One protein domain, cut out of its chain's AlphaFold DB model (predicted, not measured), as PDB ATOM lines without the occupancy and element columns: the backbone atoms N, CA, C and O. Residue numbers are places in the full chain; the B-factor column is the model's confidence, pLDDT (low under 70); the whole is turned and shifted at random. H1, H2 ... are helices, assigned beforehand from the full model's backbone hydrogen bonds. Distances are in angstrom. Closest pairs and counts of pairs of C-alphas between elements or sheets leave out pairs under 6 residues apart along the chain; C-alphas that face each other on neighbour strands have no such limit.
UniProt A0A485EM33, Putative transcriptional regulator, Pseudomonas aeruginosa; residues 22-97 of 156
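This is residues 22 to 97 of the 156 residues of the protein "Putative transcriptional regulator" of Pseudomonas aeruginosa (UniProt A0A485EM33). One long helix, H4, makes the spine of an elongated body: H3 packs steeply across its first residues with H2 on H3, H1 packs on the middle of H4 at a slant, and H5 folds back over its last part. The printed part has 76 residues with five named helices, H1 to H5 along the chain, and no named strand; the class is all helix, the packing mostly crossed. It is compact, with a radius of gyration of the C-alphas of 13.0 A, and spans 38 by 21 by 18 A.

Find C-alpha 67 at (32.894, -41.344, 33.698); from there H4, residues 67 to 84, runs 25.7 A to C-alpha 84 at (56.910, -48.281, 27.813). H1, residues 22 to 33, begins at C-alpha 22 at (34.326, -35.503, 19.270) and is 16.6 A long. H3, residues 52 to 63, measures 16.2 A, H2, residues 41 to 47, 9.9 A and H5, residues 89 to 95, 9.8 A.

Start at the hub, H4. Its residues 67 to 70 touch H3 at a steep tilt of 56 degrees, closest at the C-alphas of Val 59 and Phe 67, 6.1 A. Its residues 74 to 78 touch residues 28 to 32 of H1, at 45 degrees, also steep; the closest C-alphas, Thr 32 and Ile 78, are 6.6 A apart. Its residues 79 to 83 touch H5, opposite ways at a steep 48 degrees, closest at the C-alphas of Ala 79 and Thr 92, 6.3 A. Residues 52 to 55 of H3 touch H2, about perpendicular at 86 degrees, closest at the C-alphas of Ala 45 and Glu 52, 5.3 A. H5 is apart from H1, H2 and H3. In the five helices every O i to N i+4 pair is within hydrogen-bond range.

Look to the C-alphas of Arg 53 and Gly 86, the two farthest apart, at 39.0 A. The printed part has no cut and no long link. Residues 89 to 97 have pLDDT under 70.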
ATOM      1  N   ARG A  22      33.395 -36.640  19.138       75.56
ATOM      2  CA  ARG A  22      34.326 -35.503  19.270       75.56
ATOM      3  C   ARG A  22      34.468 -34.988  20.709       75.56
ATOM      4  O   ARG A  22      35.558 -34.573  21.088       75.56
ATOM      5  N   GLY A  23      33.400 -35.026  21.509       78.69
ATOM      6  CA  GLY A  23      33.433 -34.605  22.910       78.69
ATOM      7  C   GLY A  23      34.304 -35.518  23.770       78.69
ATOM      8  O   GLY A  23      35.145 -35.035  24.521       78.69
ATOM      9  N   LEU A  24      34.162 -36.837  23.617       80.69
ATOM     10  CA  LEU A  24      34.918 -37.802  24.412       80.69
ATOM     11  C   LEU A  24      36.386 -37.901  23.964       80.69
ATOM     12  O   LEU A  24      37.262 -38.032  24.816       80.69
ATOM     13  N   ARG A  25      36.669 -37.722  22.661       81.88
ATOM     14  CA  ARG A  25      38.045 -37.543  22.151       81.88
ATOM     15  C   ARG A  25      38.724 -36.326  22.759       81.88
ATOM     16  O   ARG A  25      39.827 -36.448  23.267       81.88
ATOM     17  N   ARG A  26      38.031 -35.183  22.800       84.38
ATOM     18  CA  ARG A  26      38.573 -33.968  23.418       84.38
ATOM     19  C   ARG A  26      38.930 -34.187  24.887       84.38
ATOM     20  O   ARG A  26      39.981 -33.741  25.319       84.38
ATOM     21  N   ILE A  27      38.088 -34.886  25.650       86.88
ATOM     22  CA  ILE A  27      38.407 -35.202  27.052       86.88
ATOM     23  C   ILE A  27      39.627 -36.124  27.136       86.88
ATOM     24  O   ILE A  27      40.488 -35.903  27.982       86.88
ATOM     25  N   ALA A  28      39.712 -37.129  26.260       83.62
ATOM     26  CA  ALA A  28      40.854 -38.033  26.220       83.62
ATOM     27  C   ALA A  28      42.161 -37.286  25.913       83.62
ATOM     28  O   ALA A  28      43.123 -37.445  26.654       83.62
ATOM     29  N   ASP A  29      42.168 -36.413  24.905       84.00
ATOM     30  CA  ASP A  29      43.341 -35.619  24.523       84.00
ATOM     31  C   ASP A  29      43.817 -34.707  25.663       84.00
ATOM     32  O   ASP A  29      45.012 -34.631  25.955       84.00
ATOM     33  N   GLU A  30      42.886 -34.027  26.338       86.19
ATOM     34  CA  GLU A  30      43.207 -33.158  27.476       86.19
ATOM     35  C   GLU A  30      43.753 -33.968  28.664       86.19
ATOM     36  O   GLU A  30      44.740 -33.569  29.279       86.19
ATOM     37  N   LEU A  31      43.180 -35.143  28.956       82.56
ATOM     38  CA  LEU A  31      43.690 -36.042  29.998       82.56
ATOM     39  C   LEU A  31      45.039 -36.671  29.632       82.56
ATOM     40  O   LEU A  31      45.849 -36.919  30.517       82.56
ATOM     41  N   THR A  32      45.326 -36.905  28.352       81.19
ATOM     42  CA  THR A  32      46.652 -37.359  27.911       81.19
ATOM     43  C   THR A  32      47.703 -36.261  28.077       81.19
ATOM     44  O   THR A  32      48.839 -36.560  28.441       81.19
ATOM     45  N   ARG A  33      47.337 -34.989  27.866       81.94
ATOM     46  CA  ARG A  33      48.231 -33.839  28.090       81.94
ATOM     47  C   ARG A  33      48.445 -33.538  29.573       81.94
ATOM     48  O   ARG A  33      49.560 -33.208  29.964       81.94
ATOM     49  N   ALA A  34      47.393 -33.651  30.382       81.00
ATOM     50  CA  ALA A  34      47.404 -33.359  31.812       81.00
ATOM     51  C   ALA A  34      46.768 -34.512  32.621       81.00
ATOM     52  O   ALA A  34      45.662 -34.375  33.148       81.00
ATOM     53  N   PRO A  35      47.457 -35.659  32.765       74.38
ATOM     54  CA  PRO A  35      46.891 -36.854  33.408       74.38
ATOM     55  C   PRO A  35      46.571 -36.687  34.900       74.38
ATOM     56  O   PRO A  35      45.717 -37.409  35.425       74.38
ATOM     57  N   GLY A  36      47.207 -35.720  35.563       74.00
ATOM     58  CA  GLY A  36      46.921 -35.321  36.940       74.00
ATOM     59  C   GLY A  36      45.741 -34.352  37.102       74.00
ATOM     60  O   GLY A  36      45.472 -33.926  38.223       74.00
ATOM     61  N   ASP A  37      45.030 -33.972  36.031       80.31
ATOM     62  CA  ASP A  37      43.923 -33.009  36.113       80.31
ATOM     63  C   ASP A  37      42.757 -33.561  36.943       80.31
ATOM     64  O   ASP A  37      42.032 -34.446  36.501       80.31
ATOM     65  N   ARG A  38      42.528 -33.014  38.141       79.06
ATOM     66  CA  ARG A  38      41.479 -33.438  39.088       79.06
ATOM     67  C   ARG A  38      40.095 -32.844  38.807       79.06
ATOM     68  O   ARG A  38      39.217 -32.975  39.653       79.06
ATOM     69  N   ALA A  39      39.871 -32.271  37.624       85.00
ATOM     70  CA  ALA A  39      38.579 -31.718  37.241       85.00
ATOM     71  C   ALA A  39      37.419 -32.707  37.465       85.00
ATOM     72  O   ALA A  39      37.468 -33.884  37.085       85.00
ATOM     73  N   SER A  40      36.371 -32.191  38.095       86.44
ATOM     74  CA  SER A  40      35.093 -32.843  38.358       86.44
ATOM     75  C   SER A  40      34.301 -33.103  37.073       86.44
ATOM     76  O   SER A  40      34.569 -32.524  36.017       86.44
ATOM     77  N   MET A  41      33.269 -33.950  37.159       86.12
ATOM     78  CA  MET A  41      32.326 -34.170  36.050       86.12
ATOM     79  C   MET A  41      31.737 -32.846  35.538       86.12
ATOM     80  O   MET A  41      31.670 -32.638  34.329       86.12
ATOM     81  N   ALA A  42      31.355 -31.941  36.444       85.44
ATOM     82  CA  ALA A  42      30.817 -30.622  36.118       85.44
ATOM     83  C   ALA A  42      31.802 -29.769  35.308       85.44
ATOM     84  O   ALA A  42      31.433 -29.120  34.328       85.44
ATOM     85  N   GLU A  43      33.079 -29.779  35.685       89.25
ATOM     86  CA  GLU A  43      34.130 -29.062  34.963       89.25
ATOM     87  C   GLU A  43      34.379 -29.651  33.581       89.25
ATOM     88  O   GLU A  43      34.434 -28.903  32.606       89.25
ATOM     89  N   TRP A  44      34.448 -30.977  33.470       90.88
ATOM     90  CA  TRP A  44      34.577 -31.640  32.176       90.88
ATOM     91  C   TRP A  44      33.389 -31.359  31.267       90.88
ATOM     92  O   TRP A  44      33.589 -31.009  30.106       90.88
ATOM     93  N   ALA A  45      32.171 -31.421  31.804       88.75
ATOM     94  CA  ALA A  45      30.950 -31.106  31.078       88.75
ATOM     95  C   ALA A  45      30.984 -29.667  30.535       88.75
ATOM     96  O   ALA A  45      30.748 -29.461  29.344       88.75
ATOM     97  N   ARG A  46      31.402 -28.688  31.351       89.56
ATOM     98  CA  ARG A  46      31.603 -27.299  30.898       89.56
ATOM     99  C   ARG A  46      32.642 -27.187  29.781       89.56
ATOM    100  O   ARG A  46      32.380 -26.514  28.787       89.56
ATOM    101  N   ARG A  47      33.791 -27.863  29.896       89.75
ATOM    102  CA  ARG A  47      34.872 -27.821  28.886       89.75
ATOM    103  C   ARG A  47      34.440 -28.354  27.519       89.75
ATOM    104  O   ARG A  47      34.921 -27.869  26.495       89.75
ATOM    105  N   VAL A  48      33.528 -29.325  27.493       87.81
ATOM    106  CA  VAL A  48      32.964 -29.876  26.248       87.81
ATOM    107  C   VAL A  48      31.607 -29.279  25.867       87.81
ATOM    108  O   VAL A  48      30.974 -29.782  24.944       87.81
ATOM    109  N   ALA A  49      31.175 -28.203  26.536       88.81
ATOM    110  CA  ALA A  49      29.895 -27.528  26.311       88.81
ATOM    111  C   ALA A  49      28.674 -28.469  26.418       88.81
ATOM    112  O   ALA A  49      27.759 -28.440  25.597       88.81
ATOM    113  N   MET A  50      28.657 -29.318  27.446       88.44
ATOM    114  CA  MET A  50      27.565 -30.245  27.742       88.44
ATOM    115  C   MET A  50      27.079 -30.094  29.182       88.44
ATOM    116  O   MET A  50      27.801 -29.631  30.060       88.44
ATOM    117  N   SER A  51      25.850 -30.540  29.447       91.81
ATOM    118  CA  SER A  51      25.415 -30.788  30.823       91.81
ATOM    119  C   SER A  51      26.023 -32.087  31.356       91.81
ATOM    120  O   SER A  51      26.274 -33.021  30.588       91.81
ATOM    121  N   GLU A  52      26.194 -32.197  32.676       92.12
ATOM    122  CA  GLU A  52      26.722 -33.410  33.325       92.12
ATOM    123  C   GLU A  52      25.923 -34.663  32.962       92.12
ATOM    124  O   GLU A  52      26.488 -35.713  32.664       92.12
ATOM    125  N   ARG A  53      24.591 -34.542  32.895       90.88
ATOM    126  CA  ARG A  53      23.700 -35.633  32.477       90.88
ATOM    127  C   ARG A  53      23.971 -36.075  31.039       90.88
ATOM    128  O   ARG A  53      23.918 -37.268  30.748       90.88
ATOM    129  N   SER A  54      24.237 -35.128  30.141       90.62
ATOM    130  CA  SER A  54      24.526 -35.425  28.734       90.62
ATOM    131  C   SER A  54      25.895 -36.074  28.579       90.62
ATOM    132  O   SER A  54      26.013 -37.058  27.852       90.62
ATOM    133  N   LEU A  55      26.895 -35.592  29.323       88.12
ATOM    134  CA  LEU A  55      28.227 -36.187  29.362       88.12
ATOM    135  C   LEU A  55      28.188 -37.613  29.933       88.12
ATOM    136  O   LEU A  55      28.677 -38.542  29.299       88.12
ATOM    137  N   ALA A  56      27.527 -37.821  31.074       87.69
ATOM    138  CA  ALA A  56      27.386 -39.142  31.685       87.69
ATOM    139  C   ALA A  56      26.679 -40.142  30.756       87.69
ATOM    140  O   ALA A  56      27.110 -41.288  30.625       87.69
ATOM    141  N   ARG A  57      25.608 -39.708  30.073       88.25
ATOM    142  CA  ARG A  57      24.911 -40.530  29.075       88.25
ATOM    143  C   ARG A  57      25.789 -40.842  27.870       88.25
ATOM    144  O   ARG A  57      25.740 -41.970  27.394       88.25
ATOM    145  N   MET A  58      26.550 -39.866  27.375       85.81
ATOM    146  CA  MET A  58      27.473 -40.071  26.262       85.81
ATOM    147  C   MET A  58      28.525 -41.107  26.630       85.81
ATOM    148  O   MET A  58      28.633 -42.106  25.936       85.81
ATOM    149  N   VAL A  59      29.241 -40.914  27.739       81.69
ATOM    150  CA  VAL A  59      30.292 -41.843  28.171       81.69
ATOM    151  C   VAL A  59      29.719 -43.247  28.312       81.69
ATOM    152  O   VAL A  59      30.234 -44.178  27.707       81.69
ATOM    153  N   ARG A  60      28.582 -43.392  29.001       82.50
ATOM    154  CA  ARG A  60      27.936 -44.694  29.173       82.50
ATOM    155  C   ARG A  60      27.493 -45.330  27.855       82.50
ATOM    156  O   ARG A  60      27.547 -46.548  27.742       82.50
ATOM    157  N   ARG A  61      27.040 -44.543  26.876       80.88
ATOM    158  CA  ARG A  61      26.642 -45.050  25.554       80.88
ATOM    159  C   ARG A  61      27.847 -45.529  24.747       80.88
ATOM    160  O   ARG A  61      27.746 -46.558  24.098       80.88
ATOM    161  N   GLU A  62      28.946 -44.781  24.777       79.88
ATOM    162  CA  GLU A  62      30.138 -45.073  23.971       79.88
ATOM    163  C   GLU A  62      31.011 -46.174  24.591       79.88
ATOM    164  O   GLU A  62      31.597 -46.971  23.870       79.88
ATOM    165  N   THR A  63      31.116 -46.228  25.923       79.88
ATOM    166  CA  THR A  63      32.077 -47.105  26.619       79.88
ATOM    167  C   THR A  63      31.417 -48.161  27.496       79.88
ATOM    168  O   THR A  63      32.086 -49.075  27.964       79.88
ATOM    169  N   GLY A  64      30.115 -48.035  27.774       80.56
ATOM    170  CA  GLY A  64      29.415 -48.880  28.744       80.56
ATOM    171  C   GLY A  64      29.732 -48.555  30.210       80.56
ATOM    172  O   GLY A  64      29.138 -49.157  31.104       80.56
ATOM    173  N   MET A  65      30.621 -47.593  30.478       82.06
ATOM    174  CA  MET A  65      31.148 -47.300  31.815       82.06
ATOM    175  C   MET A  65      30.644 -45.967  32.369       82.06
ATOM    176  O   MET A  65      30.149 -45.098  31.648       82.06
ATOM    177  N   THR A  66      30.796 -45.774  33.680       85.50
ATOM    178  CA  THR A  66      30.685 -44.435  34.273       85.50
ATOM    179  C   THR A  66      31.906 -43.584  33.908       85.50
ATOM    180  O   THR A  66      32.974 -44.110  33.596       85.50
ATOM    181  N   PHE A  67      31.781 -42.257  33.988       83.81
ATOM    182  CA  PHE A  67      32.894 -41.344  33.698       83.81
ATOM    183  C   PHE A  67      34.119 -41.572  34.586       83.81
ATOM    184  O   PHE A  67      35.236 -41.567  34.080       83.81
ATOM    185  N   GLY A  68      33.917 -41.829  35.883       83.44
ATOM    186  CA  GLY A  68      35.015 -42.131  36.802       83.44
ATOM    187  C   GLY A  68      35.778 -43.392  36.392       83.44
ATOM    188  O   GLY A  68      36.997 -43.352  36.278       83.44
ATOM    189  N   GLN A  69      35.061 -44.481  36.093       80.19
ATOM    190  CA  GLN A  69      35.664 -45.741  35.636       80.19
ATOM    191  C   GLN A  69      36.424 -45.568  34.318       80.19
ATOM    192  O   GLN A  69      37.582 -45.968  34.218       80.19
ATOM    193  N   TRP A  70      35.798 -44.920  33.332       85.81
ATOM    194  CA  TRP A  70      36.425 -44.646  32.040       85.81
ATOM    195  C   TRP A  70      37.707 -43.818  32.196       85.81
ATOM    196  O   TRP A  70      38.742 -44.148  31.620       85.81
ATOM    197  N   ARG A  71      37.663 -42.773  33.030       84.50
ATOM    198  CA  ARG A  71      38.821 -41.926  33.315       84.50
ATOM    199  C   ARG A  71      39.954 -42.706  33.988       84.50
ATOM    200  O   ARG A  71      41.105 -42.527  33.601       84.50
ATOM    201  N   GLN A  72      39.647 -43.567  34.959       79.88
ATOM    202  CA  GLN A  72      40.653 -44.410  35.614       79.88
ATOM    203  C   GLN A  72      41.332 -45.351  34.612       79.88
ATOM    204  O   GLN A  72      42.557 -45.446  34.581       79.88
ATOM    205  N   GLN A  73      40.559 -45.993  33.735       80.00
ATOM    206  CA  GLN A  73      41.119 -46.860  32.699       80.00
ATOM    207  C   GLN A  73      42.009 -46.087  31.716       80.00
ATOM    208  O   GLN A  73      43.085 -46.565  31.357       80.00
ATOM    209  N   LEU A  74      41.607 -44.875  31.323       81.38
ATOM    210  CA  LEU A  74      42.431 -44.008  30.482       81.38
ATOM    211  C   LEU A  74      43.755 -43.635  31.169       81.38
ATOM    212  O   LEU A  74      44.806 -43.698  30.537       81.38
ATOM    213  N   GLN A  75      43.729 -43.305  32.464       79.94
ATOM    214  CA  GLN A  75      44.942 -43.011  33.235       79.94
ATOM    215  C   GLN A  75      45.891 -44.217  33.301       79.94
ATOM    216  O   GLN A  75      47.098 -44.039  33.152       79.94
ATOM    217  N   ILE A  76      45.370 -45.440  33.443       79.50
ATOM    218  CA  ILE A  76      46.182 -46.667  33.392       79.50
ATOM    219  C   ILE A  76      46.847 -46.826  32.021       79.50
ATOM    220  O   ILE A  76      48.035 -47.128  31.944       79.50
ATOM    221  N   ILE A  77      46.112 -46.586  30.933       80.25
ATOM    222  CA  ILE A  77      46.665 -46.659  29.572       80.25
ATOM    223  C   ILE A  77      47.790 -45.634  29.392       80.25
ATOM    224  O   ILE A  77      48.858 -45.986  28.893       80.25
ATOM    225  N   ILE A  78      47.591 -44.395  29.852       80.06
ATOM    226  CA  ILE A  78      48.623 -43.350  29.813       80.06
ATOM    227  C   ILE A  78      49.846 -43.775  30.639       80.06
ATOM    228  O   ILE A  78      50.976 -43.640  30.176       80.06
ATOM    229  N   ALA A  79      49.642 -44.349  31.829       78.06
ATOM    230  CA  ALA A  79      50.725 -44.865  32.665       78.06
ATOM    231  C   ALA A  79      51.560 -45.916  31.923       78.06
ATOM    232  O   ALA A  79      52.785 -45.822  31.866       78.06
ATOM    233  N   LEU A  80      50.894 -46.892  31.304       77.81
ATOM    234  CA  LEU A  80      51.542 -47.957  30.541       77.81
ATOM    235  C   LEU A  80      52.329 -47.412  29.344       77.81
ATOM    236  O   LEU A  80      53.426 -47.898  29.067       77.81
ATOM    237  N   GLN A  81      51.808 -46.387  28.666       78.81
ATOM    238  CA  GLN A  81      52.512 -45.710  27.577       78.81
ATOM    239  C   GLN A  81      53.795 -45.029  28.067       78.81
ATOM    240  O   GLN A  81      54.845 -45.209  27.453       78.81
ATOM    241  N   GLN A  82      53.737 -44.308  29.190       75.56
ATOM    242  CA  GLN A  82      54.906 -43.626  29.756       75.56
ATOM    243  C   GLN A  82      55.980 -44.618  30.215       75.56
ATOM    244  O   GLN A  82      57.158 -44.460  29.890       75.56
ATOM    245  N   LEU A  83      55.574 -45.690  30.898       75.06
ATOM    246  CA  LEU A  83      56.488 -46.752  31.320       75.06
ATOM    247  C   LEU A  83      57.150 -47.440  30.119       75.06
ATOM    248  O   LEU A  83      58.355 -47.685  30.131       75.06
ATOM    249  N   SER A  84      56.384 -47.697  29.056       73.19
ATOM    250  CA  SER A  84      56.910 -48.281  27.813       73.19
ATOM    251  C   SER A  84      57.874 -47.340  27.083       73.19
ATOM    252  O   SER A  84      58.789 -47.805  26.410       73.19
ATOM    253  N   ALA A  85      57.705 -46.024  27.242       76.94
ATOM    254  CA  ALA A  85      58.614 -45.003  26.723       76.94
ATOM    255  C   ALA A  85      59.895 -44.830  27.569       76.94
ATOM    256  O   ALA A  85      60.727 -43.980  27.256       76.94
ATOM    257  N   GLY A  86      60.075 -45.624  28.632       75.00
ATOM    258  CA  GLY A  86      61.250 -45.573  29.502       75.00
ATOM    259  C   GLY A  86      61.173 -44.513  30.602       75.00
ATOM    260  O   GLY A  86      62.172 -44.261  31.277       75.00
ATOM    261  N   VAL A  87      60.006 -43.894  30.820       75.31
ATOM    262  CA  VAL A  87      59.789 -43.008  31.971       75.31
ATOM    263  C   VAL A  87      59.791 -43.860  33.238       75.31
ATOM    264  O   VAL A  87      59.169 -44.920  33.296       75.31
ATOM    265  N   SER A  88      60.502 -43.409  34.275       71.50
ATOM    266  CA  SER A  88      60.562 -44.148  35.535       71.50
ATOM    267  C   SER A  88      59.177 -44.263  36.181       71.50
ATOM    268  O   SER A  88      58.310 -43.399  36.020       71.50
ATOM    269  N   VAL A  89      58.974 -45.327  36.961       69.94
ATOM    270  CA  VAL A  89      57.723 -45.556  37.701       69.94
ATOM    271  C   VAL A  89      57.404 -44.382  38.628       69.94
ATOM    272  O   VAL A  89      56.268 -43.918  38.652       69.94
ATOM    273  N   GLN A  90      58.414 -43.852  39.322       64.44
ATOM    274  CA  GLN A  90      58.268 -42.704  40.216       64.44
ATOM    275  C   GLN A  90      57.777 -41.459  39.467       64.44
ATOM    276  O   GLN A  90      56.771 -40.868  39.849       64.44
ATOM    277  N   ARG A  91      58.417 -41.119  38.342       65.62
ATOM    278  CA  ARG A  91      58.030 -39.960  37.529       65.62
ATOM    279  C   ARG A  91      56.652 -40.141  36.894       65.62
ATOM    280  O   ARG A  91      55.884 -39.192  36.802       65.62
ATOM    281  N   THR A  92      56.311 -41.363  36.494       68.81
ATOM    282  CA  THR A  92      54.975 -41.693  35.978       68.81
ATOM    283  C   THR A  92      53.906 -41.480  37.049       68.81
ATOM    284  O   THR A  92      52.861 -40.896  36.775       68.81
ATOM    285  N   ALA A  93      54.168 -41.895  38.285       67.62
ATOM    286  CA  ALA A  93      53.228 -41.734  39.385       67.62
ATOM    287  C   ALA A  93      53.121 -40.276  39.887       67.62
ATOM    288  O   ALA A  93      52.038 -39.844  40.282       67.62
ATOM    289  N   GLU A  94      54.191 -39.482  39.789       65.94
ATOM    290  CA  GLU A  94      54.149 -38.021  39.969       65.94
ATOM    291  C   GLU A  94      53.274 -37.346  38.900       65.94
ATOM    292  O   GLU A  94      52.411 -36.535  39.229       65.94
ATOM    293  N   ILE A  95      53.436 -37.733  37.629       64.31
ATOM    294  CA  ILE A  95      52.659 -37.215  36.490       64.31
ATOM    295  C   ILE A  95      51.165 -37.550  36.621       64.31
ATOM    296  O   ILE A  95      50.309 -36.715  36.332       64.31
ATOM    297  N   LEU A  96      50.843 -38.763  37.072       68.00
ATOM    298  CA  LEU A  96      49.463 -39.196  37.314       68.00
ATOM    299  C   LEU A  96      48.881 -38.616  38.611       68.00
ATOM    300  O   LEU A  96      47.681 -38.747  38.846       68.00
ATOM    301  N   GLY A  97      49.717 -37.971  39.430       59.25
ATOM    302  CA  GLY A  97      49.346 -37.380  40.705       59.25
ATOM    303  C   GLY A  97      48.887 -38.433  41.704       59.25
ATOM    304  O   GLY A  97      47.688 -38.512  41.946       59.25
TER     305      GLY A  97